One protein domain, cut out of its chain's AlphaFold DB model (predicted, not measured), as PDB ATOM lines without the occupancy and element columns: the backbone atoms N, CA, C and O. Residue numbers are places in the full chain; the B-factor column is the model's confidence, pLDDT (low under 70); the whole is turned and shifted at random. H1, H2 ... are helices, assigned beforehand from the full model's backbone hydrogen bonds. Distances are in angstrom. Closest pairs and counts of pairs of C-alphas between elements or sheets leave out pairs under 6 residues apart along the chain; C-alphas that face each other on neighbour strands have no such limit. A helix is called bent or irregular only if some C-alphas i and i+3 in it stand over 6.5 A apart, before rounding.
ATOM      1  N   ASP A 102      -1.046  24.611  36.606       85.69
ATOM      2  CA  ASP A 102       0.316  24.918  36.181       85.69
ATOM      3  C   ASP A 102       0.467  24.563  34.701       85.69
ATOM      4  O   ASP A 102       0.273  23.410  34.323       85.69
ATOM      5  N   LEU A 103       0.830  25.538  33.865       83.12
ATOM      6  CA  LEU A 103       0.993  25.361  32.418       83.12
ATOM      7  C   LEU A 103       1.951  24.219  32.065       83.12
ATOM      8  O   LEU A 103       1.768  23.557  31.045       83.12
ATOM      9  N   ARG A 104       2.956  23.969  32.912       81.75
ATOM     10  CA  ARG A 104       3.946  22.902  32.697       81.75
ATOM     11  C   ARG A 104       3.335  21.503  32.800       81.75
ATOM     12  O   ARG A 104       3.905  20.564  32.256       81.75
ATOM     13  N   ASP A 105       2.197  21.365  33.480       83.25
ATOM     14  CA  ASP A 105       1.462  20.099  33.564       83.25
ATOM     15  C   ASP A 105       0.498  19.906  32.385       83.25
ATOM     16  O   ASP A 105       0.060  18.786  32.126       83.25
ATOM     17  N   GLU A 106       0.140  20.992  31.696       82.94
ATOM     18  CA  GLU A 106      -0.857  20.997  30.622       82.94
ATOM     19  C   GLU A 106      -0.246  20.738  29.244       82.94
ATOM     20  O   GLU A 106      -0.898  20.145  28.378       82.94
ATOM     21  N   VAL A 107       1.010  21.156  29.059       80.06
ATOM     22  CA  VAL A 107       1.785  20.965  27.830       80.06
ATOM     23  C   VAL A 107       2.928  19.987  28.118       80.06
ATOM     24  O   VAL A 107       3.990  20.399  28.594       80.06
ATOM     25  N   PRO A 108       2.737  18.678  27.872       79.31
ATOM     26  CA  PRO A 108       3.788  17.700  28.104       79.31
ATOM     27  C   PRO A 108       4.961  17.935  27.150       79.31
ATOM     28  O   PRO A 108       4.774  18.267  25.976       79.31
ATOM     29  N   LEU A 109       6.183  17.713  27.640       85.69
ATOM     30  CA  LEU A 109       7.344  17.699  26.758       85.69
ATOM     31  C   LEU A 109       7.244  16.503  25.794       85.69
ATOM     32  O   LEU A 109       6.884  15.404  26.217       85.69
ATOM     33  N   PRO A 110       7.577  16.691  24.506       87.81
ATOM     34  CA  PRO A 110       7.406  15.664  23.479       87.81
ATOM     35  C   PRO A 110       8.448  14.544  23.558       87.81
ATOM     36  O   PRO A 110       8.322  13.552  22.847       87.81
ATOM     37  N   LEU A 111       9.479  14.708  24.392       92.06
ATOM     38  CA  LEU A 111      10.496  13.696  24.653       92.06
ATOM     39  C   LEU A 111      10.407  13.238  26.107       92.06
ATOM     40  O   LEU A 111      10.234  14.050  27.017       92.06
ATOM     41  N   SER A 112      10.580  11.938  26.316       94.06
ATOM     42  CA  SER A 112      10.856  11.364  27.632       94.06
ATOM     43  C   SER A 112      12.271  11.728  28.111       94.06
ATOM     44  O   SER A 112      13.131  12.073  27.289       94.06
ATOM     45  N   PRO A 113      12.562  11.603  29.419       95.00
ATOM     46  CA  PRO A 113      13.909  11.829  29.940       95.00
ATOM     47  C   PRO A 113      14.978  10.974  29.248       95.00
ATOM     48  O   PRO A 113      16.051  11.472  28.923       95.00
ATOM     49  N   GLU A 114      14.672   9.707  28.966       96.44
ATOM     50  CA  GLU A 114      15.565   8.779  28.259       96.44
ATOM     51  C   GLU A 114      15.857   9.269  26.840       96.44
ATOM     52  O   GLU A 114      17.015   9.405  26.458       96.44
ATOM     53  N   GLN A 115      14.823   9.669  26.092       96.44
ATOM     54  CA  GLN A 115      14.997  10.228  24.749       96.44
ATOM     55  C   GLN A 115      15.821  11.523  24.747       96.44
ATOM     56  O   GLN A 115      16.577  11.760  23.803       96.44
ATOM     57  N   MET A 116      15.696  12.364  25.780       96.38
ATOM     58  CA  MET A 116      16.524  13.567  25.926       96.38
ATOM     59  C   MET A 116      17.993  13.222  26.181       96.38
ATOM     60  O   MET A 116      18.874  13.845  25.582       96.38
ATOM     61  N   LEU A 117      18.265  12.239  27.046       97.00
ATOM     62  CA  LEU A 117      19.623  11.763  27.322       97.00
ATOM     63  C   LEU A 117      20.249  11.135  26.074       97.00
ATOM     64  O   LEU A 117      21.371  11.494  25.719       97.00
ATOM     65  N   ASP A 118      19.500  10.290  25.367       97.06
ATOM     66  CA  ASP A 118      19.942   9.658  24.126       97.06
ATOM     67  C   ASP A 118      20.230  10.692  23.036       97.06
ATOM     68  O   ASP A 118      21.236  10.597  22.333       97.06
ATOM     69  N   LEU A 119      19.368  11.705  22.889       96.25
ATOM     70  CA  LEU A 119      19.601  12.813  21.965       96.25
ATOM     71  C   LEU A 119      20.889  13.561  22.323       96.25
ATOM     72  O   LEU A 119      21.730  13.769  21.451       96.25
ATOM     73  N   GLY A 120      21.075  13.917  23.598       96.19
ATOM     74  CA  GLY A 120      22.295  14.576  24.065       96.19
ATOM     75  C   GLY A 120      23.549  13.745  23.780       96.19
ATOM     76  O   GLY A 120      24.536  14.274  23.269       96.19
ATOM     77  N   GLN A 121      23.488  12.436  24.033       96.75
ATOM     78  CA  GLN A 121      24.593  11.512  23.795       96.75
ATOM     79  C   GLN A 121      24.941  11.394  22.304       96.75
ATOM     80  O   GLN A 121      26.107  11.519  21.937       96.75
ATOM     81  N   ARG A 122      23.939  11.243  21.423       95.75
ATOM     82  CA  ARG A 122      24.164  11.191  19.967       95.75
ATOM     83  C   ARG A 122      24.827  12.462  19.439       95.75
ATOM     84  O   ARG A 122      25.703  12.374  18.579       95.75
ATOM     85  N   ILE A 123      24.418  13.633  19.930       94.38
ATOM     86  CA  ILE A 123      25.032  14.912  19.543       94.38
ATOM     87  C   ILE A 123      26.492  14.949  20.013       94.38
ATOM     88  O   ILE A 123      27.375  15.280  19.221       94.38
ATOM     89  N   GLU A 124      26.762  14.572  21.265       94.31
ATOM     90  CA  GLU A 124      28.116  14.568  21.830       94.31
ATOM     91  C   GLU A 124      29.064  13.627  21.075       94.31
ATOM     92  O   GLU A 124      30.164  14.034  20.690       94.31
ATOM     93  N   ASP A 125      28.633  12.394  20.801       93.00
ATOM     94  CA  ASP A 125      29.456  11.408  20.098       93.00
ATOM     95  C   ASP A 125      29.794  11.861  18.675       93.00
ATOM     96  O   ASP A 125      30.915  11.658  18.202       93.00
ATOM     97  N   ARG A 126      28.870  12.554  18.000       91.00
ATOM     98  CA  ARG A 126      29.121  13.110  16.662       91.00
ATOM     99  C   ARG A 126      30.027  14.330  16.688       91.00
ATOM    100  O   ARG A 126      30.864  14.468  15.797       91.00
ATOM    101  N   ILE A 127      29.913  15.189  17.702       89.44
ATOM    102  CA  ILE A 127      30.887  16.267  17.920       89.44
ATOM    103  C   ILE A 127      32.285  15.655  18.072       89.44
ATOM    104  O   ILE A 127      33.202  16.055  17.353       89.44
ATOM    105  N   ARG A 128      32.437  14.642  18.938       88.19
ATOM    106  CA  ARG A 128      33.712  13.938  19.156       88.19
ATOM    107  C   ARG A 128      34.242  13.320  17.860       88.19
ATOM    108  O   ARG A 128      35.400  13.543  17.518       88.19
ATOM    109  N   TYR A 129      33.392  12.612  17.116       85.56
ATOM    110  CA  TYR A 129      33.757  11.996  15.842       85.56
ATOM    111  C   TYR A 129      34.315  13.017  14.845       85.56
ATOM    112  O   TYR A 129      35.390  12.799  14.281       85.56
ATOM    113  N   ILE A 130      33.638  14.155  14.652       82.50
ATOM    114  CA  ILE A 130      34.092  15.186  13.706       82.50
ATOM    115  C   ILE A 130      35.442  15.767  14.123       82.50
ATOM    116  O   ILE A 130      36.306  15.919  13.264       82.50
ATOM    117  N   TYR A 131      35.653  16.025  15.415       77.56
ATOM    118  CA  TYR A 131      36.945  16.500  15.916       77.56
ATOM    119  C   TYR A 131      38.087  15.514  15.654       77.56
ATOM    120  O   TYR A 131      39.208  15.935  15.394       77.56
ATOM    121  N   THR A 132      37.811  14.209  15.709       80.19
ATOM    122  CA  THR A 132      38.832  13.177  15.478       80.19
ATOM    123  C   THR A 132      39.093  12.867  14.004       80.19
ATOM    124  O   THR A 132      40.135  12.308  13.686       80.19
ATOM    125  N   THR A 133      38.158  13.186  13.103       74.50
ATOM    126  CA  THR A 133      38.197  12.708  11.707       74.50
ATOM    127  C   THR A 133      38.310  13.807  10.658       74.50
ATOM    128  O   THR A 133      38.481  13.491   9.479       74.50
ATOM    129  N   ARG A 134      38.201  15.090  11.030       65.81
ATOM    130  CA  ARG A 134      38.214  16.195  10.066       65.81
ATOM    131  C   ARG A 134      39.126  17.343  10.466       65.81
ATOM    132  O   ARG A 134      38.968  17.926  11.531       65.81
ATOM    133  N   ASP A 135      39.935  17.775   9.500       59.28
ATOM    134  CA  ASP A 135      40.726  19.010   9.580       59.28
ATOM    135  C   ASP A 135      39.846  20.272   9.623       59.28
ATOM    136  O   ASP A 135      40.226  21.300  10.180       59.28
ATOM    137  N   SER A 136      38.628  20.207   9.072       60.47
ATOM    138  CA  SER A 136      37.659  21.302   9.135       60.47
ATOM    139  C   SER A 136      36.769  21.167  10.374       60.47
ATOM    140  O   SER A 136      35.692  20.560  10.316       60.47
ATOM    141  N   SER A 137      37.203  21.745  11.493       60.62
ATOM    142  CA  SER A 137      36.374  21.832  12.698       60.62
ATOM    143  C   SER A 137      35.131  22.703  12.450       60.62
ATOM    144  O   SER A 137      35.225  23.742  11.783       60.62
ATOM    145  N   PRO A 138      33.949  22.328  12.976       64.88
ATOM    146  CA  PRO A 138      32.809  23.234  13.022       64.88
ATOM    147  C   PRO A 138      33.229  24.527  13.730       64.88
ATOM    148  O   PRO A 138      34.048  24.502  14.650       64.88
ATOM    149  N   ARG A 139      32.684  25.673  13.304       70.25
ATOM    150  CA  ARG A 139      33.011  26.954  13.946       70.25
ATOM    151  C   ARG A 139      32.690  26.863  15.440       70.25
ATOM    152  O   ARG A 139      31.580  26.465  15.787       70.25
ATOM    153  N   LYS A 140      33.634  27.279  16.289       76.31
ATOM    154  CA  LYS A 140      33.527  27.240  17.758       76.31
ATOM    155  C   LYS A 140      32.151  27.698  18.296       76.31
ATOM    156  O   LYS A 140      31.552  26.921  19.031       76.31
ATOM    157  N   PRO A 141      31.548  28.811  17.821       78.12
ATOM    158  CA  PRO A 141      30.234  29.247  18.306       78.12
ATOM    159  C   PRO A 141      29.094  28.246  18.066       78.12
ATOM    160  O   PRO A 141      28.185  28.124  18.879       78.12
ATOM    161  N   ALA A 142      29.126  27.504  16.956       80.88
ATOM    162  CA  ALA A 142      28.107  26.496  16.668       80.88
ATOM    163  C   ALA A 142      28.220  25.294  17.614       80.88
ATOM    164  O   ALA A 142      27.216  24.671  17.942       80.88
ATOM    165  N   LEU A 143      29.437  24.967  18.048       83.50
ATOM    166  CA  LEU A 143      29.686  23.871  18.979       83.50
ATOM    167  C   LEU A 143      29.289  24.245  20.398       83.50
ATOM    168  O   LEU A 143      28.652  23.430  21.060       83.50
ATOM    169  N   ASP A 144      29.591  25.472  20.816       86.75
ATOM    170  CA  ASP A 144      29.197  25.994  22.123       86.75
ATOM    171  C   ASP A 144      27.667  25.904  22.289       86.75
ATOM    172  O   ASP A 144      27.178  25.349  23.272       86.75
ATOM    173  N   VAL A 145      26.897  26.294  21.265       88.44
ATOM    174  CA  VAL A 145      25.427  26.152  21.252       88.44
ATOM    175  C   VAL A 145      24.968  24.695  21.399       88.44
ATOM    176  O   VAL A 145      24.002  24.411  22.109       88.44
ATOM    177  N   LEU A 146      25.630  23.747  20.732       91.25
ATOM    178  CA  LEU A 146      25.263  22.331  20.840       91.25
ATOM    179  C   LEU A 146      25.634  21.749  22.210       91.25
ATOM    180  O   LEU A 146      24.883  20.937  22.746       91.25
ATOM    181  N   GLN A 147      26.741  22.187  22.808       92.88
ATOM    182  CA  GLN A 147      27.127  21.816  24.171       92.88
ATOM    183  C   GLN A 147      26.163  22.387  25.219       92.88
ATOM    184  O   GLN A 147      25.810  21.696  26.181       92.88
ATOM    185  N   GLU A 148      25.678  23.613  25.015       91.69
ATOM    186  CA  GLU A 148      24.608  24.201  25.822       91.69
ATOM    187  C   GLU A 148      23.317  23.382  25.720       91.69
ATOM    188  O   GLU A 148      22.713  23.069  26.749       91.69
ATOM    189  N   LEU A 149      22.919  22.971  24.507       94.44
ATOM    190  CA  LEU A 149      21.765  22.091  24.310       94.44
ATOM    191  C   LEU A 149      21.940  20.757  25.043       94.44
ATOM    192  O   LEU A 149      21.035  20.352  25.768       94.44
ATOM    193  N   ILE A 150      23.089  20.087  24.897       96.12
ATOM    194  CA  ILE A 150      23.378  18.823  25.599       96.12
ATOM    195  C   ILE A 150      23.235  19.007  27.115       96.12
ATOM    196  O   ILE A 150      22.592  18.201  27.791       96.12
ATOM    197  N   SER A 151      23.800  20.088  27.653       95.50
ATOM    198  CA  SER A 151      23.729  20.402  29.082       95.50
ATOM    199  C   SER A 151      22.287  20.636  29.543       95.50
ATOM    200  O   SER A 151      21.881  20.131  30.593       95.50
ATOM    201  N   ALA A 152      21.493  21.356  28.746       92.56
ATOM    202  CA  ALA A 152      20.091  21.627  29.040       92.56
ATOM    203  C   ALA A 152      19.217  20.362  28.957       92.56
ATOM    204  O   ALA A 152      18.375  20.152  29.832       92.56
ATOM    205  N   LEU A 153      19.458  19.481  27.978       95.81
ATOM    206  CA  LEU A 153      18.794  18.176  27.859       95.81
ATOM    207  C   LEU A 153      19.062  17.306  29.090       95.81
ATOM    208  O   LEU A 153      18.125  16.798  29.702       95.81
ATOM    209  N   ARG A 154      20.331  17.187  29.501       95.94
ATOM    210  CA  ARG A 154      20.738  16.399  30.677       95.94
ATOM    211  C   ARG A 154      20.110  16.914  31.964       95.94
ATOM    212  O   ARG A 154      19.556  16.132  32.733       95.94
ATOM    213  N   ARG A 155      20.167  18.230  32.190       93.69
ATOM    214  CA  ARG A 155      19.556  18.859  33.370       93.69
ATOM    215  C   ARG A 155      18.048  18.627  33.402       93.69
ATOM    216  O   ARG A 155      17.501  18.282  34.449       93.69
ATOM    217  N   THR A 156      17.391  18.785  32.256       92.75
ATOM    218  CA  THR A 156      15.945  18.603  32.129       92.75
ATOM    219  C   THR A 156      15.536  17.160  32.397       92.75
ATOM    220  O   THR A 156      14.660  16.921  33.229       92.75
ATOM    221  N   ALA A 157      16.226  16.200  31.778       94.06
ATOM    222  CA  ALA A 157      15.994  14.778  31.991       94.06
ATOM    223  C   ALA A 157      16.182  14.380  33.462       94.06
ATOM    224  O   ALA A 157      15.302  13.744  34.040       94.06
ATOM    225  N   ALA A 158      17.274  14.818  34.097       93.75
ATOM    226  CA  ALA A 158      17.537  14.546  35.511       93.75
ATOM    227  C   ALA A 158      16.449  15.131  36.426       93.75
ATOM    228  O   ALA A 158      15.991  14.480  37.367       93.75
ATOM    229  N   THR A 159      15.989  16.349  36.124       92.44
ATOM    230  CA  THR A 159      14.910  17.005  36.873       92.44
ATOM    231  C   THR A 159      13.619  16.191  36.780       92.44
ATOM    232  O   THR A 159      13.037  15.856  37.814       92.44
ATOM    233  N   GLN A 160      13.234  15.772  35.573       89.88
ATOM    234  CA  GLN A 160      12.049  14.939  35.356       89.88
ATOM    235  C   GLN A 160      12.162  13.553  36.008       89.88
ATOM    236  O   GLN A 160      11.211  13.112  36.650       89.88
ATOM    237  N   GLN A 161      13.317  12.886  35.913       92.56
ATOM    238  CA  GLN A 161      13.560  11.586  36.560       92.56
ATOM    239  C   GLN A 161      13.472  11.669  38.086       92.56
ATOM    240  O   GLN A 161      13.007  10.735  38.731       92.56
ATOM    241  N   SER A 162      13.862  12.804  38.671       91.88
ATOM    242  CA  SER A 162      13.703  13.049  40.108       91.88
ATOM    243  C   SER A 162      12.259  13.364  40.532       91.88
ATOM    244  O   SER A 162      12.020  13.670  41.699       91.88
ATOM    245  N   GLY A 163      11.300  13.335  39.597       86.44
ATOM    246  CA  GLY A 163       9.901  13.698  39.833       86.44
ATOM    247  C   GLY A 163       9.693  15.192  40.100       86.44
ATOM    248  O   GLY A 163       8.626  15.597  40.559       86.44
ATOM    249  N   LYS A 164      10.712  16.023  39.845       87.12
ATOM    250  CA  LYS A 164      10.651  17.469  40.047       87.12
ATOM    251  C   LYS A 164      10.188  18.162  38.772       87.12
ATOM    252  O   LYS A 164      10.459  17.724  37.656       87.12
ATOM    253  N   LYS A 165       9.515  19.295  38.951       83.75
ATOM    254  CA  LYS A 165       9.187  20.208  37.855       83.75
ATOM    255  C   LYS A 165      10.379  21.116  37.569       83.75
ATOM    256  O   LYS A 165      11.007  21.605  38.504       83.75
ATOM    257  N   LEU A 166      10.634  21.378  36.290       83.12
ATOM    258  CA  LEU A 166      11.567  22.418  35.845       83.12
ATOM    259  C   LEU A 166      11.119  23.766  36.389       83.12
ATOM    260  O   LEU A 166       9.961  24.138  36.185       83.12
ATOM    261  N   ASP A 167      12.004  24.506  37.047       79.12
ATOM    262  CA  ASP A 167      11.693  25.877  37.428       79.12
ATOM    263  C   ASP A 167      11.640  26.812  36.202       79.12
ATOM    264  O   ASP A 167      11.936  26.424  35.071       79.12
ATOM    265  N   ALA A 168      11.208  28.054  36.414       73.62
ATOM    266  CA  ALA A 168      11.052  29.028  35.336       73.62
ATOM    267  C   ALA A 168      12.370  29.359  34.615       73.62
ATOM    268  O   ALA A 168      12.360  29.609  33.406       73.62
ATOM    269  N   ALA A 169      13.481  29.394  35.354       76.12
ATOM    270  CA  ALA A 169      14.784  29.771  34.828       76.12
ATOM    271  C   ALA A 169      15.366  28.635  33.982       76.12
ATOM    272  O   ALA A 169      15.801  28.873  32.855       76.12
ATOM    273  N   ASP A 170      15.290  27.401  34.475       79.56
ATOM    274  CA  ASP A 170      15.684  26.203  33.743       79.56
ATOM    275  C   ASP A 170      14.817  26.000  32.496       79.56
ATOM    276  O   ASP A 170      15.338  25.655  31.437       79.56
ATOM    277  N   TYR A 171      13.515  26.296  32.569       80.56
ATOM    278  CA  TYR A 171      12.626  26.237  31.406       80.56
ATOM    279  C   TYR A 171      13.031  27.241  30.316       80.56
ATOM    280  O   TYR A 171      13.110  26.893  29.137       80.56
ATOM    281  N   ALA A 172      13.338  28.486  30.699       74.56
ATOM    282  CA  ALA A 172      13.804  29.513  29.769       74.56
ATOM    283  C   ALA A 172      15.195  29.192  29.197       74.56
ATOM    284  O   ALA A 172      15.441  29.392  28.006       74.56
ATOM    285  N   ALA A 173      16.103  28.661  30.020       77.94
ATOM    286  CA  ALA A 173      17.411  28.202  29.568       77.94
ATOM    287  C   ALA A 173      17.273  27.060  28.552       77.94
ATOM    288  O   ALA A 173      17.920  27.090  27.503       77.94
ATOM    289  N   PHE A 174      16.383  26.101  28.822       84.69
ATOM    290  CA  PHE A 174      16.123  24.984  27.924       84.69
ATOM    291  C   PHE A 174      15.496  25.437  26.600       84.69
ATOM    292  O   PHE A 174      15.972  25.029  25.541       84.69
ATOM    293  N   PHE A 175      14.517  26.351  26.643       81.69
ATOM    294  CA  PHE A 175      13.967  27.001  25.448       81.69
ATOM    295  C   PHE A 175      15.062  27.622  24.588       81.69
ATOM    296  O   PHE A 175      15.169  27.329  23.400       81.69
ATOM    297  N   ASN A 176      15.885  28.476  25.199       76.44
ATOM    298  CA  ASN A 176      16.914  29.225  24.495       76.44
ATOM    299  C   ASN A 176      17.953  28.293  23.864       76.44
ATOM    300  O   ASN A 176      18.374  28.527  22.734       76.44
ATOM    301  N   ALA A 177      18.339  27.223  24.561       82.94
ATOM    302  CA  ALA A 177      19.269  26.236  24.029       82.94
ATOM    303  C   ALA A 177      18.670  25.469  22.834       82.94
ATOM    304  O   ALA A 177      19.320  25.353  21.795       82.94
ATOM    305  N   ALA A 178      17.416  25.010  22.937       85.62
ATOM    306  CA  ALA A 178      16.716  24.335  21.841       85.62
ATOM    307  C   ALA A 178      16.528  25.257  20.625       85.62
ATOM    308  O   ALA A 178      16.822  24.860  19.498       85.62
ATOM    309  N   TYR A 179      16.133  26.510  20.860       80.00
ATOM    310  CA  TYR A 179      15.996  27.539  19.831       80.00
ATOM    311  C   TYR A 179      17.314  27.801  19.094       80.00
ATOM    312  O   TYR A 179      17.375  27.739  17.865       80.00
ATOM    313  N   ARG A 180      18.399  28.061  19.838       80.62
ATOM    314  CA  ARG A 180      19.713  28.315  19.238       80.62
ATOM    315  C   ARG A 180      20.205  27.103  18.453       80.62
ATOM    316  O   ARG A 180      20.724  27.275  17.353       80.62
ATOM    317  N   ALA A 181      20.016  25.889  18.966       86.19
ATOM    318  CA  ALA A 181      20.417  24.669  18.270       86.19
ATOM    319  C   ALA A 181      19.624  24.437  16.975       86.19
ATOM    320  O   ALA A 181      20.221  24.124  15.943       86.19
ATOM    321  N   ALA A 182      18.306  24.656  16.999       82.00
ATOM    322  CA  ALA A 182      17.454  24.640  15.811       82.00
ATOM    323  C   ALA A 182      17.931  25.656  14.758       82.00
ATOM    324  O   ALA A 182      18.055  25.339  13.575       82.00
ATOM    325  N   HIS A 183      18.292  26.863  15.187       76.81
ATOM    326  CA  HIS A 183      18.829  27.880  14.287       76.81
ATOM    327  C   HIS A 183      20.191  27.479  13.694       76.81
ATOM    328  O   HIS A 183      20.425  27.604  12.488       76.81
ATOM    329  N   VAL A 184      21.094  26.949  14.525       82.56
ATOM    330  CA  VAL A 184      22.408  26.458  14.088       82.56
ATOM    331  C   VAL A 184      22.262  25.330  13.061       82.56
ATOM    332  O   VAL A 184      23.013  25.313  12.083       82.56
ATOM    333  N   TYR A 185      21.278  24.441  13.225       84.56
ATOM    334  CA  TYR A 185      20.956  23.408  12.238       84.56
ATOM    335  C   TYR A 185      20.638  23.997  10.854       84.56
ATOM    336  O   TYR A 185      21.163  23.513   9.853       84.56
ATOM    337  N   HIS A 186      19.843  25.066  10.773       77.25
ATOM    338  CA  HIS A 186      19.513  25.692   9.487       77.25
ATOM    339  C   HIS A 186      20.691  26.448   8.861       77.25
ATOM    340  O   HIS A 186      20.914  26.369   7.654       77.25
ATOM    341  N   ARG A 187      21.471  27.178   9.667       75.62
ATOM    342  CA  ARG A 187      22.511  28.088   9.153       75.62
ATOM    343  C   ARG A 187      23.850  27.411   8.868       75.62
ATOM    344  O   ARG A 187      24.613  27.893   8.028       75.62
ATOM    345  N   SER A 188      24.165  26.312   9.552       77.44
ATOM    346  CA  SER A 188      25.473  25.666   9.451       77.44
ATOM    347  C   SER A 188      25.411  24.368   8.655       77.44
ATOM    348  O   SER A 188      24.968  23.331   9.145       77.44
ATOM    349  N   LYS A 189      25.976  24.391   7.441       75.50
ATOM    350  CA  LYS A 189      26.165  23.185   6.612       75.50
ATOM    351  C   LYS A 189      27.042  22.124   7.281       75.50
ATOM    352  O   LYS A 189      26.915  20.953   6.956       75.50
ATOM    353  N   THR A 190      27.940  22.527   8.181       72.44
ATOM    354  CA  THR A 190      28.801  21.601   8.933       72.44
ATOM    355  C   THR A 190      28.067  20.979  10.113       72.44
ATOM    356  O   THR A 190      28.472  19.930  10.588       72.44
ATOM    357  N   VAL A 191      26.998  21.599  10.609       78.81
ATOM    358  CA  VAL A 191      26.157  20.994  11.649       78.81
ATOM    359  C   VAL A 191      25.099  20.111  10.997       78.81
ATOM    360  O   VAL A 191      24.946  18.953  11.388       78.81
ATOM    361  N   ARG A 192      24.421  20.618   9.963       78.69
ATOM    362  CA  ARG A 192      23.398  19.892   9.210       78.69
ATOM    363  C   ARG A 192      23.988  18.697   8.467       78.69
ATOM    364  O   ARG A 192      24.849  18.859   7.610       78.69
ATOM    365  N   GLY A 193      23.493  17.501   8.765       73.94
ATOM    366  CA  GLY A 193      23.895  16.271   8.079       73.94
ATOM    367  C   GLY A 193      25.251  15.710   8.513       73.94
ATOM    368  O   GLY A 193      25.668  14.693   7.973       73.94
ATOM    369  N   TRP A 194      25.919  16.328   9.492       77.44
ATOM    370  CA  TRP A 194      27.183  15.829  10.051       77.44
ATOM    371  C   TRP A 194      27.116  15.672  11.569       77.44
ATOM    372  O   TRP A 194      27.506  14.629  12.084       77.44
ATOM    373  N   ILE A 195      26.605  16.681  12.284       81.44
ATOM    374  CA  ILE A 195      26.384  16.600  13.738       81.44
ATOM    375  C   ILE A 195      24.919  16.311  14.028       81.44
ATOM    376  O   ILE A 195      24.588  15.396  14.774       81.44
ATOM    377  N   LEU A 196      24.029  17.078  13.412       84.88
ATOM    378  CA  LEU A 196      22.592  16.929  13.560       84.88
ATOM    379  C   LEU A 196      22.024  16.337  12.275       84.88
ATOM    380  O   LEU A 196      22.108  16.942  11.202       84.88
ATOM    381  N   PHE A 197      21.457  15.144  12.392       87.25
ATOM    382  CA  PHE A 197      20.700  14.504  11.321       87.25
ATOM    383  C   PHE A 197      19.236  14.955  11.367       87.25
ATOM    384  O   PHE A 197      18.816  15.531  12.377       87.25
ATOM    385  N   PRO A 198      18.465  14.761  10.282       85.19
ATOM    386  CA  PRO A 198      17.068  15.186  10.225       85.19
ATOM    387  C   PRO A 198      16.223  14.691  11.405       85.19
ATOM    388  O   PRO A 198      15.381  15.432  11.904       85.19
ATOM    389  N   GLU A 199      16.485  13.486  11.905       88.44
ATOM    390  CA  GLU A 199      15.758  12.885  13.025       88.44
ATOM    391  C   GLU A 199      16.061  13.600  14.351       88.44
ATOM    392  O   GLU A 199      15.163  13.866  15.147       88.44
ATOM    393  N   ASP A 200      17.323  13.961  14.589       89.31
ATOM    394  CA  ASP A 200      17.714  14.721  15.782       89.31
ATOM    395  C   ASP A 200      17.194  16.155  15.713       89.31
ATOM    396  O   ASP A 200      16.715  16.692  16.710       89.31
ATOM    397  N   ALA A 201      17.225  16.751  14.522       86.12
ATOM    398  CA  ALA A 201      16.646  18.060  14.285       86.12
ATOM    399  C   ALA A 201      15.139  18.045  14.573       86.12
ATOM    400  O   ALA A 201      14.662  18.902  15.310       86.12
ATOM    401  N   ALA A 202      14.402  17.035  14.097       85.75
ATOM    402  CA  ALA A 202      12.975  16.880  14.376       85.75
ATOM    403  C   ALA A 202      12.671  16.844  15.884       85.75
ATOM    404  O   ALA A 202      11.730  17.499  16.334       85.75
ATOM    405  N   HIS A 203      13.493  16.154  16.681       89.62
ATOM    406  CA  HIS A 203      13.365  16.165  18.141       89.62
ATOM    407  C   HIS A 203      13.630  17.550  18.750       89.62
ATOM    408  O   HIS A 203      12.876  17.989  19.619       89.62
ATOM    409  N   ILE A 204      14.666  18.258  18.289       88.31
ATOM    410  CA  ILE A 204      14.984  19.619  18.752       88.31
ATOM    411  C   ILE A 204      13.842  20.586  18.413       88.31
ATOM    412  O   ILE A 204      13.431  21.366  19.271       88.31
ATOM    413  N   PHE A 205      13.287  20.509  17.200       83.88
ATOM    414  CA  PHE A 205      12.140  21.323  16.798       83.88
ATOM    415  C   PHE A 205      10.907  21.003  17.631       83.88
ATOM    416  O   PHE A 205      10.251  21.924  18.110       83.88
ATOM    417  N   ALA A 206      10.607  19.723  17.861       84.94
ATOM    418  CA  ALA A 206       9.485  19.328  18.704       84.94
ATOM    419  C   ALA A 206       9.616  19.912  20.119       84.94
ATOM    420  O   ALA A 206       8.664  20.510  20.624       84.94
ATOM    421  N   LEU A 207      10.800  19.792  20.737       85.31
ATOM    422  CA  LEU A 207      11.086  20.395  22.040       85.31
ATOM    423  C   LEU A 207      10.868  21.904  22.013       85.31
ATOM    424  O   LEU A 207      10.123  22.431  22.834       85.31
ATOM    425  N   TRP A 208      11.487  22.599  21.062       81.88
ATOM    426  CA  TRP A 208      11.362  24.045  20.966       81.88
ATOM    427  C   TRP A 208       9.905  24.487  20.767       81.88
ATOM    428  O   TRP A 208       9.471  25.408  21.453       81.88
ATOM    429  N   HIS A 209       9.131  23.805  19.921       80.12
ATOM    430  CA  HIS A 209       7.708  24.084  19.736       80.12
ATOM    431  C   HIS A 209       6.917  23.940  21.035       80.12
ATOM    432  O   HIS A 209       6.226  24.876  21.422       80.12
ATOM    433  N   ALA A 210       7.046  22.810  21.736       82.19
ATOM    434  CA  ALA A 210       6.313  22.580  22.980       82.19
ATOM    435  C   ALA A 210       6.676  23.610  24.061       82.19
ATOM    436  O   ALA A 210       5.819  24.118  24.785       82.19
ATOM    437  N   ILE A 211       7.957  23.966  24.150       77.00
ATOM    438  CA  ILE A 211       8.438  24.957  25.110       77.00
ATOM    439  C   ILE A 211       7.975  26.368  24.715       77.00
ATOM    440  O   ILE A 211       7.556  27.136  25.582       77.00
ATOM    441  N   GLY A 212       7.995  26.690  23.421       78.12
ATOM    442  CA  GLY A 212       7.462  27.930  22.862       78.12
ATOM    443  C   GLY A 212       5.971  28.093  23.128       78.12
ATOM    444  O   GLY A 212       5.547  29.171  23.530       78.12
ATOM    445  N   ASP A 213       5.204  27.008  23.030       81.12
ATOM    446  CA  ASP A 213       3.767  27.012  23.308       81.12
ATOM    447  C   ASP A 213       3.486  27.371  24.768       81.12
ATOM    448  O   ASP A 213       2.664  28.243  25.057       81.12
ATOM    449  N   VAL A 214       4.246  26.795  25.704       82.12
ATOM    450  CA  VAL A 214       4.167  27.183  27.121       82.12
ATOM    451  C   VAL A 214       4.543  28.649  27.329       82.12
ATOM    452  O   VAL A 214       3.907  29.324  28.137       82.12
ATOM    453  N   LEU A 215       5.546  29.170  26.618       78.44
ATOM    454  CA  LEU A 215       5.936  30.577  26.731       78.44
ATOM    455  C   LEU A 215       4.857  31.524  26.194       78.44
ATOM    456  O   LEU A 215       4.534  32.496  26.869       78.44
ATOM    457  N   GLU A 216       4.260  31.244  25.038       79.69
ATOM    458  CA  GLU A 216       3.161  32.047  24.484       79.69
ATOM    459  C   GLU A 216       1.940  32.033  25.419       79.69
ATOM    460  O   GLU A 216       1.365  33.081  25.731       79.69
ATOM    461  N   MET A 217       1.595  30.868  25.972       85.25
ATOM    462  CA  MET A 217       0.536  30.743  26.977       85.25
ATOM    463  C   MET A 217       0.856  31.462  28.292       85.25
ATOM    464  O   MET A 217      -0.030  32.071  28.904       85.25
ATOM    465  N   ARG A 218       2.119  31.437  28.725       83.19
ATOM    466  CA  ARG A 218       2.611  32.188  29.886       83.19
ATOM    467  C   ARG A 218       2.490  33.691  29.647       83.19
ATOM    468  O   ARG A 218       2.044  34.409  30.538       83.19
ATOM    469  N   ILE A 219       2.851  34.168  28.456       78.38
ATOM    470  CA  ILE A 219       2.722  35.575  28.056       78.38
ATOM    471  C   ILE A 219       1.249  36.001  28.087       78.38
ATOM    472  O   ILE A 219       0.920  37.024  28.687       78.38
ATOM    473  N   ALA A 220       0.347  35.194  27.522       82.00
ATOM    474  CA  ALA A 220      -1.091  35.446  27.586       82.00
ATOM    475  C   ALA A 220      -1.615  35.454  29.040       82.00
ATOM    476  O   ALA A 220      -2.352  36.357  29.435       82.00
ATOM    477  N   SER A 221      -1.167  34.516  29.877       85.12
ATOM    478  CA  SER A 221      -1.527  34.466  31.303       85.12
ATOM    479  C   SER A 221      -1.009  35.681  32.082       85.12
ATOM    480  O   SER A 221      -1.695  36.189  32.968       85.12
ATOM    481  N   ALA A 222       0.180  36.187  31.745       78.56
ATOM    482  CA  ALA A 222       0.717  37.420  32.316       78.56
ATOM    483  C   ALA A 222      -0.091  38.651  31.873       78.56
ATOM    484  O   ALA A 222      -0.365  39.525  32.693       78.56
ATOM    485  N   ALA A 223      -0.534  38.699  30.614       78.12
ATOM    486  CA  ALA A 223      -1.366  39.787  30.102       78.12
ATOM    487  C   ALA A 223      -2.727  39.879  30.823       78.12
ATOM    488  O   ALA A 223      -3.190  40.984  31.102       78.12
ATOM    489  N   LEU A 224      -3.328  38.747  31.220       76.12
ATOM    490  CA  LEU A 224      -4.543  38.733  32.054       76.12
ATOM    491  C   LEU A 224      -4.344  39.329  33.446       76.12
ATOM    492  O   LEU A 224      -5.288  39.872  34.011       76.12
ATOM    493  N   ARG A 225      -3.132  39.237  34.004       70.88
ATOM    494  CA  ARG A 225      -2.776  39.821  35.311       70.88
ATOM    495  C   ARG A 225      -2.545  41.328  35.234       70.88
ATOM    496  O   ARG A 225      -2.463  41.986  36.269       70.88
ATOM    497  N   HIS A 226      -2.524  41.887  34.024       64.50
ATOM    498  CA  HIS A 226      -2.403  43.315  33.763       64.50
ATOM    499  C   HIS A 226      -3.737  43.995  33.342       64.50
ATOM    500  O   HIS A 226      -3.735  44.799  32.407       64.50
ATOM    501  N   PRO A 227      -4.897  43.776  34.009       48.56
ATOM    502  CA  PRO A 227      -6.151  44.413  33.608       48.56
ATOM    503  C   PRO A 227      -6.283  45.855  34.131       48.56
ATOM    504  O   PRO A 227      -7.266  46.527  33.839       48.56
ATOM    505  N   ARG A 228      -5.295  46.391  34.870       45.16
ATOM    506  CA  ARG A 228      -5.315  47.792  35.345       45.16
ATOM    507  C   ARG A 228      -5.164  48.846  34.240       45.16
ATOM    508  O   ARG A 228      -5.241  50.035  34.525       45.16
ATOM    509  N   ARG A 247      10.324  53.889  20.069       68.31
ATOM    510  CA  ARG A 247      11.443  53.524  19.190       68.31
ATOM    511  C   ARG A 247      11.049  52.346  18.296       68.31
ATOM    512  O   ARG A 247      10.234  51.507  18.677       68.31
ATOM    513  N   ASP A 248      11.690  52.204  17.137       65.06
ATOM    514  CA  ASP A 248      11.409  51.111  16.192       65.06
ATOM    515  C   ASP A 248      11.497  49.706  16.804       65.06
ATOM    516  O   ASP A 248      10.697  48.830  16.460       65.06
ATOM    517  N   GLY A 249      12.439  49.502  17.732       63.59
ATOM    518  CA  GLY A 249      12.577  48.250  18.479       63.59
ATOM    519  C   GLY A 249      11.407  47.978  19.428       63.59
ATOM    520  O   GLY A 249      11.010  46.829  19.595       63.59
ATOM    521  N   GLU A 250      10.798  49.019  19.995       68.75
ATOM    522  CA  GLU A 250       9.628  48.894  20.873       68.75
ATOM    523  C   GLU A 250       8.376  48.554  20.058       68.75
ATOM    524  O   GLU A 250       7.581  47.713  20.470       68.75
ATOM    525  N   VAL A 251       8.231  49.118  18.853       70.44
ATOM    526  CA  VAL A 251       7.133  48.771  17.933       70.44
ATOM    527  C   VAL A 251       7.186  47.291  17.541       70.44
ATOM    528  O   VAL A 251       6.161  46.608  17.545       70.44
ATOM    529  N   GLU A 252       8.374  46.768  17.239       70.25
ATOM    530  CA  GLU A 252       8.554  45.350  16.911       70.25
ATOM    531  C   GLU A 252       8.286  44.440  18.123       70.25
ATOM    532  O   GLU A 252       7.642  43.399  17.990       70.25
ATOM    533  N   GLN A 253       8.694  44.849  19.328       67.62
ATOM    534  CA  GLN A 253       8.370  44.120  20.560       67.62
ATOM    535  C   GLN A 253       6.861  44.082  20.831       67.62
ATOM    536  O   GLN A 253       6.334  43.020  21.165       67.62
ATOM    537  N   LEU A 254       6.144  45.194  20.636       72.62
ATOM    538  CA  LEU A 254       4.682  45.239  20.770       72.62
ATOM    539  C   LEU A 254       3.991  44.332  19.747       72.62
ATOM    540  O   LEU A 254       3.003  43.671  20.073       72.62
ATOM    541  N   PHE A 255       4.524  44.258  18.526       75.50
ATOM    542  CA  PHE A 255       4.016  43.351  17.503       75.50
ATOM    543  C   PHE A 255       4.193  41.887  17.914       75.50
ATOM    544  O   PHE A 255       3.211  41.143  17.947       75.50
ATOM    545  N   ARG A 256       5.406  41.492  18.317       72.75
ATOM    546  CA  ARG A 256       5.700  40.132  18.803       72.75
ATOM    547  C   ARG A 256       4.858  39.763  20.021       72.75
ATOM    548  O   ARG A 256       4.326  38.658  20.074       72.75
ATOM    549  N   LEU A 257       4.672  40.698  20.954       76.38
ATOM    550  CA  LEU A 257       3.798  40.521  22.113       76.38
ATOM    551  C   LEU A 257       2.343  40.278  21.687       76.38
ATOM    552  O   LEU A 257       1.698  39.370  22.208       76.38
ATOM    553  N   SER A 258       1.835  41.034  20.709       78.69
ATOM    554  CA  SER A 258       0.476  40.842  20.187       78.69
ATOM    555  C   SER A 258       0.278  39.454  19.560       78.69
ATOM    556  O   SER A 258      -0.746  38.818  19.813       78.69
ATOM    557  N   CYS A 259       1.270  38.952  18.814       80.00
ATOM    558  CA  CYS A 259       1.259  37.599  18.255       80.00
ATOM    559  C   CYS A 259       1.313  36.535  19.352       80.00
ATOM    560  O   CYS A 259       0.473  35.640  19.361       80.00
ATOM    561  N   ALA A 260       2.233  36.668  20.312       78.75
ATOM    562  CA  ALA A 260       2.385  35.713  21.407       78.75
ATOM    563  C   ALA A 260       1.102  35.576  22.246       78.75
ATOM    564  O   ALA A 260       0.710  34.466  22.593       78.75
ATOM    565  N   ILE A 261       0.404  36.685  22.520       83.06
ATOM    566  CA  ILE A 261      -0.883  36.654  23.233       83.06
ATOM    567  C   ILE A 261      -1.945  35.927  22.401       83.06
ATOM    568  O   ILE A 261      -2.626  35.038  22.915       83.06
ATOM    569  N   ALA A 262      -2.088  36.282  21.120       84.06
ATOM    570  CA  ALA A 262      -3.081  35.670  20.242       84.06
ATOM    571  C   ALA A 262      -2.848  34.158  20.073       84.06
ATOM    572  O   ALA A 262      -3.801  33.376  20.124       84.06
ATOM    573  N   HIS A 263      -1.593  33.728  19.923       83.88
ATOM    574  CA  HIS A 263      -1.264  32.307  19.851       83.88
ATOM    575  C   HIS A 263      -1.469  31.600  21.180       83.88
ATOM    576  O   HIS A 263      -2.079  30.538  21.183       83.88
ATOM    577  N   GLY A 264      -1.062  32.195  22.304       85.44
ATOM    578  CA  GLY A 264      -1.324  31.639  23.631       85.44
ATOM    579  C   GLY A 264      -2.811  31.332  23.836       85.44
ATOM    580  O   GLY A 264      -3.166  30.246  24.294       85.44
ATOM    581  N   VAL A 265      -3.699  32.240  23.408       87.25
ATOM    582  CA  VAL A 265      -5.156  32.016  23.422       87.25
ATOM    583  C   VAL A 265      -5.574  30.883  22.484       87.25
ATOM    584  O   VAL A 265      -6.418  30.068  22.854       87.25
ATOM    585  N   ALA A 266      -5.013  30.808  21.275       85.75
ATOM    586  CA  ALA A 266      -5.340  29.761  20.307       85.75
ATOM    587  C   ALA A 266      -4.862  28.365  20.755       85.75
ATOM    588  O   ALA A 266      -5.567  27.370  20.550       85.75
ATOM    589  N   LEU A 267      -3.699  28.291  21.408       85.81
ATOM    590  CA  LEU A 267      -3.061  27.065  21.891       85.81
ATOM    591  C   LEU A 267      -3.894  26.333  22.940       85.81
ATOM    592  O   LEU A 267      -3.803  25.113  23.034       85.81
ATOM    593  N   GLN A 268      -4.781  27.025  23.661       85.62
ATOM    594  CA  GLN A 268      -5.634  26.369  24.654       85.62
ATOM    595  C   GLN A 268      -6.519  25.258  24.058       85.62
ATOM    596  O   GLN A 268      -6.934  24.345  24.763       85.62
ATOM    597  N   THR A 269      -6.817  25.329  22.753       80.44
ATOM    598  CA  THR A 269      -7.591  24.297  22.038       80.44
ATOM    599  C   THR A 269      -6.844  22.970  21.905       80.44
ATOM    600  O   THR A 269      -7.457  21.956  21.580       80.44
ATOM    601  N   GLN A 270      -5.534  22.978  22.152       76.88
ATOM    602  CA  GLN A 270      -4.635  21.832  22.038       76.88
ATOM    603  C   GLN A 270      -4.279  21.234  23.406       76.88
ATOM    604  O   GLN A 270      -3.545  20.250  23.468       76.88
ATOM    605  N   LEU A 271      -4.787  21.810  24.502       78.62
ATOM    606  CA  LEU A 271      -4.477  21.352  25.852       78.62
ATOM    607  C   LEU A 271      -5.247  20.097  26.235       78.62
ATOM    608  O   LEU A 271      -6.392  19.880  25.837       78.62
ATOM    609  N   SER A 272      -4.603  19.290  27.073       68.44
ATOM    610  CA  SER A 272      -5.094  17.968  27.451       68.44
ATOM    611  C   SER A 272      -6.252  17.995  28.457       68.44
ATOM    612  O   SER A 272      -7.119  17.125  28.389       68.44
ATOM    613  N   ARG A 273      -6.313  18.977  29.374       69.56
ATOM    614  CA  ARG A 273      -7.290  18.993  30.487       69.56
ATOM    615  C   ARG A 273      -8.397  20.043  30.368       69.56
ATOM    616  O   ARG A 273      -9.103  20.309  31.338       69.56
ATOM    617  N   GLY A 274      -8.610  20.591  29.174       69.19
ATOM    618  CA  GLY A 274      -9.697  21.530  28.895       69.19
ATOM    619  C   GLY A 274      -9.229  22.975  28.742       69.19
ATOM    620  O   GLY A 274      -8.086  23.239  28.378       69.19
ATOM    621  N   ARG A 275     -10.145  23.930  28.944       82.31
ATOM    622  CA  ARG A 275      -9.873  25.345  28.662       82.31
ATOM    623  C   ARG A 275      -8.967  25.948  29.724       82.31
ATOM    624  O   ARG A 275      -9.329  25.987  30.900       82.31
ATOM    625  N   TRP A 276      -7.812  26.446  29.292       88.44
ATOM    626  CA  TRP A 276      -6.947  27.233  30.159       88.44
ATOM    627  C   TRP A 276      -7.556  28.603  30.426       88.44
ATOM    628  O   TRP A 276      -7.657  28.974  31.582       88.44
ATOM    629  N   PHE A 277      -8.048  29.299  29.405       88.50
ATOM    630  CA  PHE A 277      -8.713  30.585  29.579       88.50
ATOM    631  C   PHE A 277     -10.233  30.398  29.560       88.50
ATOM    632  O   PHE A 277     -10.782  29.643  28.757       88.50
ATOM    633  N   SER A 278     -10.950  31.096  30.433       88.88
ATOM    634  CA  SER A 278     -12.402  31.220  30.309       88.88
ATOM    635  C   SER A 278     -12.777  31.984  29.034       88.88
ATOM    636  O   SER A 278     -11.967  32.682  28.421       88.88
ATOM    637  N   ARG A 279     -14.048  31.892  28.620       88.31
ATOM    638  CA  ARG A 279     -14.524  32.583  27.412       88.31
ATOM    639  C   ARG A 279     -14.390  34.107  27.514       88.31
ATOM    640  O   ARG A 279     -14.139  34.760  26.504       88.31
ATOM    641  N   ASP A 280     -14.551  34.660  28.709       86.75
ATOM    642  CA  ASP A 280     -14.422  36.099  28.936       86.75
ATOM    643  C   ASP A 280     -12.950  36.528  28.902       86.75
ATOM    644  O   ASP A 280     -12.613  37.530  28.269       86.75
ATOM    645  N   GLU A 281     -12.052  35.724  29.476       87.81
ATOM    646  CA  GLU A 281     -10.601  35.934  29.401       87.81
ATOM    647  C   GLU A 281     -10.072  35.839  27.966       87.81
ATOM    648  O   GLU A 281      -9.280  36.684  27.552       87.81
ATOM    649  N   GLU A 282     -10.561  34.877  27.172       87.94
ATOM    650  CA  GLU A 282     -10.287  34.793  25.731       87.94
ATOM    651  C   GLU A 282     -10.616  36.117  25.029       87.94
ATOM    652  O   GLU A 282      -9.804  36.657  24.275       87.94
ATOM    653  N   VAL A 283     -11.812  36.659  25.277       85.00
ATOM    654  CA  VAL A 283     -12.267  37.907  24.653       85.00
ATOM    655  C   VAL A 283     -11.412  39.091  25.103       85.00
ATOM    656  O   VAL A 283     -11.049  39.923  24.269       85.00
ATOM    657  N   LEU A 284     -11.066  39.174  26.390       84.38
ATOM    658  CA  LEU A 284     -10.204  40.231  26.926       84.38
ATOM    659  C   LEU A 284      -8.803  40.185  26.308       84.38
ATOM    660  O   LEU A 284      -8.317  41.208  25.819       84.38
ATOM    661  N   LEU A 285      -8.185  39.005  26.245       83.81
ATOM    662  CA  LEU A 285      -6.859  38.825  25.660       83.81
ATOM    663  C   LEU A 285      -6.834  39.144  24.170       83.81
ATOM    664  O   LEU A 285      -5.945  39.863  23.714       83.81
ATOM    665  N   MET A 286      -7.829  38.683  23.409       85.31
ATOM    666  CA  MET A 286      -7.908  38.980  21.979       85.31
ATOM    667  C   MET A 286      -8.159  40.468  21.708       85.31
ATOM    668  O   MET A 286      -7.619  41.017  20.745       85.31
ATOM    669  N   ARG A 287      -8.923  41.159  22.567       82.12
ATOM    670  CA  ARG A 287      -9.067  42.624  22.504       82.12
ATOM    671  C   ARG A 287      -7.746  43.328  22.785       82.12
ATOM    672  O   ARG A 287      -7.399  44.259  22.062       82.12
ATOM    673  N   TYR A 288      -7.008  42.877  23.795       80.69
ATOM    674  CA  TYR A 288      -5.712  43.448  24.140       80.69
ATOM    675  C   TYR A 288      -4.683  43.237  23.019       80.69
ATOM    676  O   TYR A 288      -4.092  44.208  22.548       80.69
ATOM    677  N   ALA A 289      -4.559  42.019  22.484       81.00
ATOM    678  CA  ALA A 289      -3.716  41.729  21.322       81.00
ATOM    679  C   ALA A 289      -4.103  42.576  20.096       81.00
ATOM    680  O   ALA A 289      -3.239  43.150  19.430       81.00
ATOM    681  N   GLY A 290      -5.405  42.718  19.819       77.50
ATOM    682  CA  GLY A 290      -5.911  43.580  18.750       77.50
ATOM    683  C   GLY A 290      -5.557  45.058  18.943       77.50
ATOM    684  O   GLY A 290      -5.210  45.734  17.974       77.50
ATOM    685  N   HIS A 291      -5.588  45.554  20.183       79.31
ATOM    686  CA  HIS A 291      -5.182  46.918  20.518       79.31
ATOM    687  C   HIS A 291      -3.681  47.140  20.291       79.31
ATOM    688  O   HIS A 291      -3.312  48.081  19.591       79.31
ATOM    689  N   LEU A 292      -2.826  46.242  20.796       77.06
ATOM    690  CA  LEU A 292      -1.378  46.295  20.556       77.06
ATOM    691  C   LEU A 292      -1.069  46.306  19.053       77.06
ATOM    692  O   LEU A 292      -0.302  47.139  18.571       77.06
ATOM    693  N   ARG A 293      -1.737  45.440  18.285       77.06
ATOM    694  CA  ARG A 293      -1.589  45.389  16.828       77.06
ATOM    695  C   ARG A 293      -2.055  46.677  16.145       77.06
ATOM    696  O   ARG A 293      -1.419  47.113  15.192       77.06
ATOM    697  N   ALA A 294      -3.131  47.309  16.612       77.12
ATOM    698  CA  ALA A 294      -3.583  48.593  16.075       77.12
ATOM    699  C   ALA A 294      -2.544  49.709  16.290       77.12
ATOM    700  O   ALA A 294      -2.293  50.477  15.362       77.12
ATOM    701  N   VAL A 295      -1.895  49.751  17.461       77.94
ATOM    702  CA  VAL A 295      -0.786  50.681  17.744       77.94
ATOM    703  C   VAL A 295       0.385  50.437  16.787       77.94
ATOM    704  O   VAL A 295       0.885  51.380  16.176       77.94
ATOM    705  N   VAL A 296       0.769  49.171  16.586       76.44
ATOM    706  CA  VAL A 296       1.826  48.788  15.635       76.44
ATOM    707  C   VAL A 296       1.477  49.220  14.215       76.44
ATOM    708  O   VAL A 296       2.304  49.841  13.560       76.44
ATOM    709  N   ILE A 297       0.264  48.935  13.732       76.75
ATOM    710  CA  ILE A 297      -0.167  49.293  12.371       76.75
ATOM    711  C   ILE A 297      -0.187  50.811  12.174       76.75
ATOM    712  O   ILE A 297       0.149  51.282  11.090       76.75
ATOM    713  N   GLY A 298      -0.548  51.576  13.208       78.81
ATOM    714  CA  GLY A 298      -0.493  53.037  13.170       78.81
ATOM    715  C   GLY A 298       0.920  53.585  12.941       78.81
ATOM    716  O   GLY A 298       1.062  54.640  12.333       78.81
ATOM    717  N   ARG A 299       1.960  52.861  13.384       79.12
ATOM    718  CA  ARG A 299       3.379  53.243  13.238       79.12
ATOM    719  C   ARG A 299       4.064  52.600  12.034       79.12
ATOM    720  O   ARG A 299       4.859  53.243  11.365       79.12
ATOM    721  N   LYS A 300       3.747  51.337  11.754       78.19
ATOM    722  CA  LYS A 300       4.264  50.541  10.635       78.19
ATOM    723  C   LYS A 300       3.092  49.987   9.822       78.19
ATOM    724  O   LYS A 300       2.719  48.826  10.001       78.19
ATOM    725  N   PRO A 301       2.506  50.781   8.905       79.56
ATOM    726  CA  PRO A 301       1.373  50.347   8.086       79.56
ATOM    727  C   PRO A 301       1.660  49.105   7.235       79.56
ATOM    728  O   PRO A 301       0.735  48.348   6.947       79.56
ATOM    729  N   SER A 302       2.929  48.841   6.896       75.62
ATOM    730  CA  SER A 302       3.370  47.596   6.245       75.62
ATOM    731  C   SER A 302       2.967  46.341   7.034       75.62
ATOM    732  O   SER A 302       2.653  45.307   6.446       75.62
ATOM    733  N   ARG A 303       2.842  46.441   8.366       70.88
ATOM    734  CA  ARG A 303       2.361  45.364   9.249       70.88
ATOM    735  C   ARG A 303       0.836  45.174   9.233       70.88
ATOM    736  O   ARG A 303       0.309  44.277   9.893       70.88
ATOM    737  N   ARG A 304       0.071  45.979   8.481       72.69
ATOM    738  CA  ARG A 304      -1.394  45.819   8.375       72.69
ATOM    739  C   ARG A 304      -1.781  44.458   7.805       72.69
ATOM    740  O   ARG A 304      -2.743  43.853   8.284       72.69
ATOM    741  N   ASN A 305      -1.015  43.990   6.824       70.81
ATOM    742  CA  ASN A 305      -1.277  42.740   6.116       70.81
ATOM    743  C   ASN A 305      -0.563  41.542   6.753       70.81
ATOM    744  O   ASN A 305      -0.921  40.405   6.469       70.81
ATOM    745  N   THR A 306       0.391  41.775   7.661       64.94
ATOM    746  CA  THR A 306       0.981  40.695   8.457       64.94
ATOM    747  C   THR A 306      -0.042  40.263   9.503       64.94
ATOM    748  O   THR A 306      -0.320  41.009  10.448       64.94
ATOM    749  N   GLY A 307      -0.674  39.103   9.300       66.38
ATOM    750  CA  GLY A 307      -1.584  38.495  10.274       66.38
ATOM    751  C   GLY A 307      -0.893  38.188  11.609       66.38
ATOM    752  O   GLY A 307       0.274  38.518  11.808       66.38
ATOM    753  N   PHE A 308      -1.604  37.545  12.536       61.41
ATOM    754  CA  PHE A 308      -0.939  36.888  13.665       61.41
ATOM    755  C   PHE A 308      -0.299  35.613  13.116       61.41
ATOM    756  O   PHE A 308      -0.998  34.652  12.801       61.41
ATOM    757  N   TRP A 309       1.003  35.673  12.866       61.97
ATOM    758  CA  TRP A 309       1.754  34.581  12.267       61.97
ATOM    759  C   TRP A 309       2.545  33.886  13.363       61.97
ATOM    760  O   TRP A 309       3.336  34.518  14.065       61.97
ATOM    761  N   ARG A 310       2.320  32.579  13.502       53.16
ATOM    762  CA  ARG A 310       3.228  31.695  14.227       53.16
ATOM    763  C   ARG A 310       4.376  31.411  13.280       53.16
ATOM    764  O   ARG A 310       4.128  31.034  12.141       53.16
ATOM    765  N   MET A 311       5.601  31.627  13.736       48.38
ATOM    766  CA  MET A 311       6.782  31.269  12.958       48.38
ATOM    767  C   MET A 311       6.701  29.758  12.668       48.38
ATOM    768  O   MET A 311       6.642  28.974  13.618       48.38
ATOM    769  N   ASP A 312       6.580  29.358  11.395       44.28
ATOM    770  CA  ASP A 312       6.498  27.947  10.991       44.28
ATOM    771  C   ASP A 312       7.905  27.413  10.727       44.28
ATOM    772  O   ASP A 312       8.604  27.744   9.787       44.28
ATOM    773  N   ILE A 313       8.368  26.589  11.642       45.22
ATOM    774  CA  ILE A 313       9.792  26.359  11.846       45.22
ATOM    775  C   ILE A 313      10.290  25.167  11.019       45.22
ATOM    776  O   ILE A 313      11.485  24.993  10.790       45.22
ATOM    777  N   ALA A 314       9.365  24.337  10.530       39.19
ATOM    778  CA  ALA A 314       9.694  23.247   9.620       39.19
ATOM    779  C   ALA A 314      10.074  23.759   8.220       39.19
ATOM    780  O   ALA A 314      10.624  23.007   7.413       39.19
ATOM    781  N   ARG A 315       9.777  25.028   7.923       44.31
ATOM    782  CA  ARG A 315      10.107  25.680   6.663       44.31
ATOM    783  C   ARG A 315      11.346  26.538   6.874       44.31
ATOM    784  O   ARG A 315      11.342  27.483   7.651       44.31
ATOM    785  N   GLU A 316      12.418  26.209   6.149       40.09
ATOM    786  CA  GLU A 316      13.645  27.025   6.103       40.09
ATOM    787  C   GLU A 316      13.309  28.510   5.852       40.09
ATOM    788  O   GLU A 316      13.943  29.389   6.420       40.09
TER     789      GLU A 316
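What this domain is: This is residues 102 to 228 and 247 to 316 of the 331 residues of an uncharacterized protein of Lophiostoma macrostomum CBS 122681 (UniProt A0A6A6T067). One long helix, H5, bridges two helical lobes: H2, H3 and H4 are at its first end, and the hairpin of H6 and H7 crosses its last part. Short H1 packs on H5, and a tail with no named element, residues 305 to 316, runs back from short H8 toward the H4 side. The printed part has 197 residues with eight named helices, H1 to H8 in order, and no named strand; its class is all helix. It is compact, with a radius of gyration of the C-alphas of 19.1 A and spans of 58 by 42 by 24 A.

Where its parts are: H5, residues 198 to 224, is 38.7 A long, from C-alpha 198 at (17.068, 15.186, 10.225) to C-alpha 224 at (-4.543, 38.733, 32.054). Before it come H1, residues 103 to 106; H2, residues 113 to 133, 30.4 A; H3, residues 140 to 161, 31.6 A; and H4, residues 168 to 187, 28.6 A. After it come H6, residues 248 to 270, 33.9 A; H7, residues 279 to 299, 30.8 A; and H8, residues 301 to 304, with C-alpha 304 at (-1.394, 45.819, 8.375). H6 is neither bent nor irregular, but only just: C-alphas 266 and 269 are 6.2 A apart.

How they stand to each other: H5 is the hub, touching H1, H4, H6 and H7. With residues 201 to 212 alone it touches H4 in a hairpin, at a steep tilt of 45 degrees, opposite ways; the closest C-alphas, of Ala 178 and Trp 208, are 5.4 A apart. H3 and H4 form a hairpin at a steep tilt of 40 degrees, closest at C-alphas 149 and 177, 4.8 A. H2 and H3 form a hairpin at a shallow tilt of 26 degrees, closest at C-alphas 113 and 157, 4.2 A. H2 and H4 are apart. With residues 213 to 223 alone H5 touches H6, about perpendicular at 80 degrees; the closest C-alphas, of Met 217 and Gly 264, are 3.9 A apart. H6 and H7 form a hairpin at a shallow tilt of 25 degrees, closest at C-alphas 258 and 289, 4.4 A. H1 touches H5, closest at C-alphas 103 and 214, 6.4 A. H7 and H8 only just touch, only at the corner, with 3 pairs of C-alphas within 8 A, closest at C-alphas 297 and 304, 5.4 A. Every O i to N i+4 pair is within hydrogen-bond range in H2, H3, H4, H5 and H7, and 16 of 19 are in H6; H1 and H8 are too short for such a pair.

The domain as a whole: The two C-alphas farthest apart, of Asp 135 and Asp 280, are 60.9 A apart. Residues 229 to 246 are not printed, and C-alphas 228 and 247 are 24.0 A apart across this cut, which lies in the link H5 to H6. Of the links that are printed whole, H7 to H8 is tight, the others are short and none is long. Mean pLDDT of the printed part is 80.2; 27 residues are under 70, among them 134 to 138 and 306 to 316.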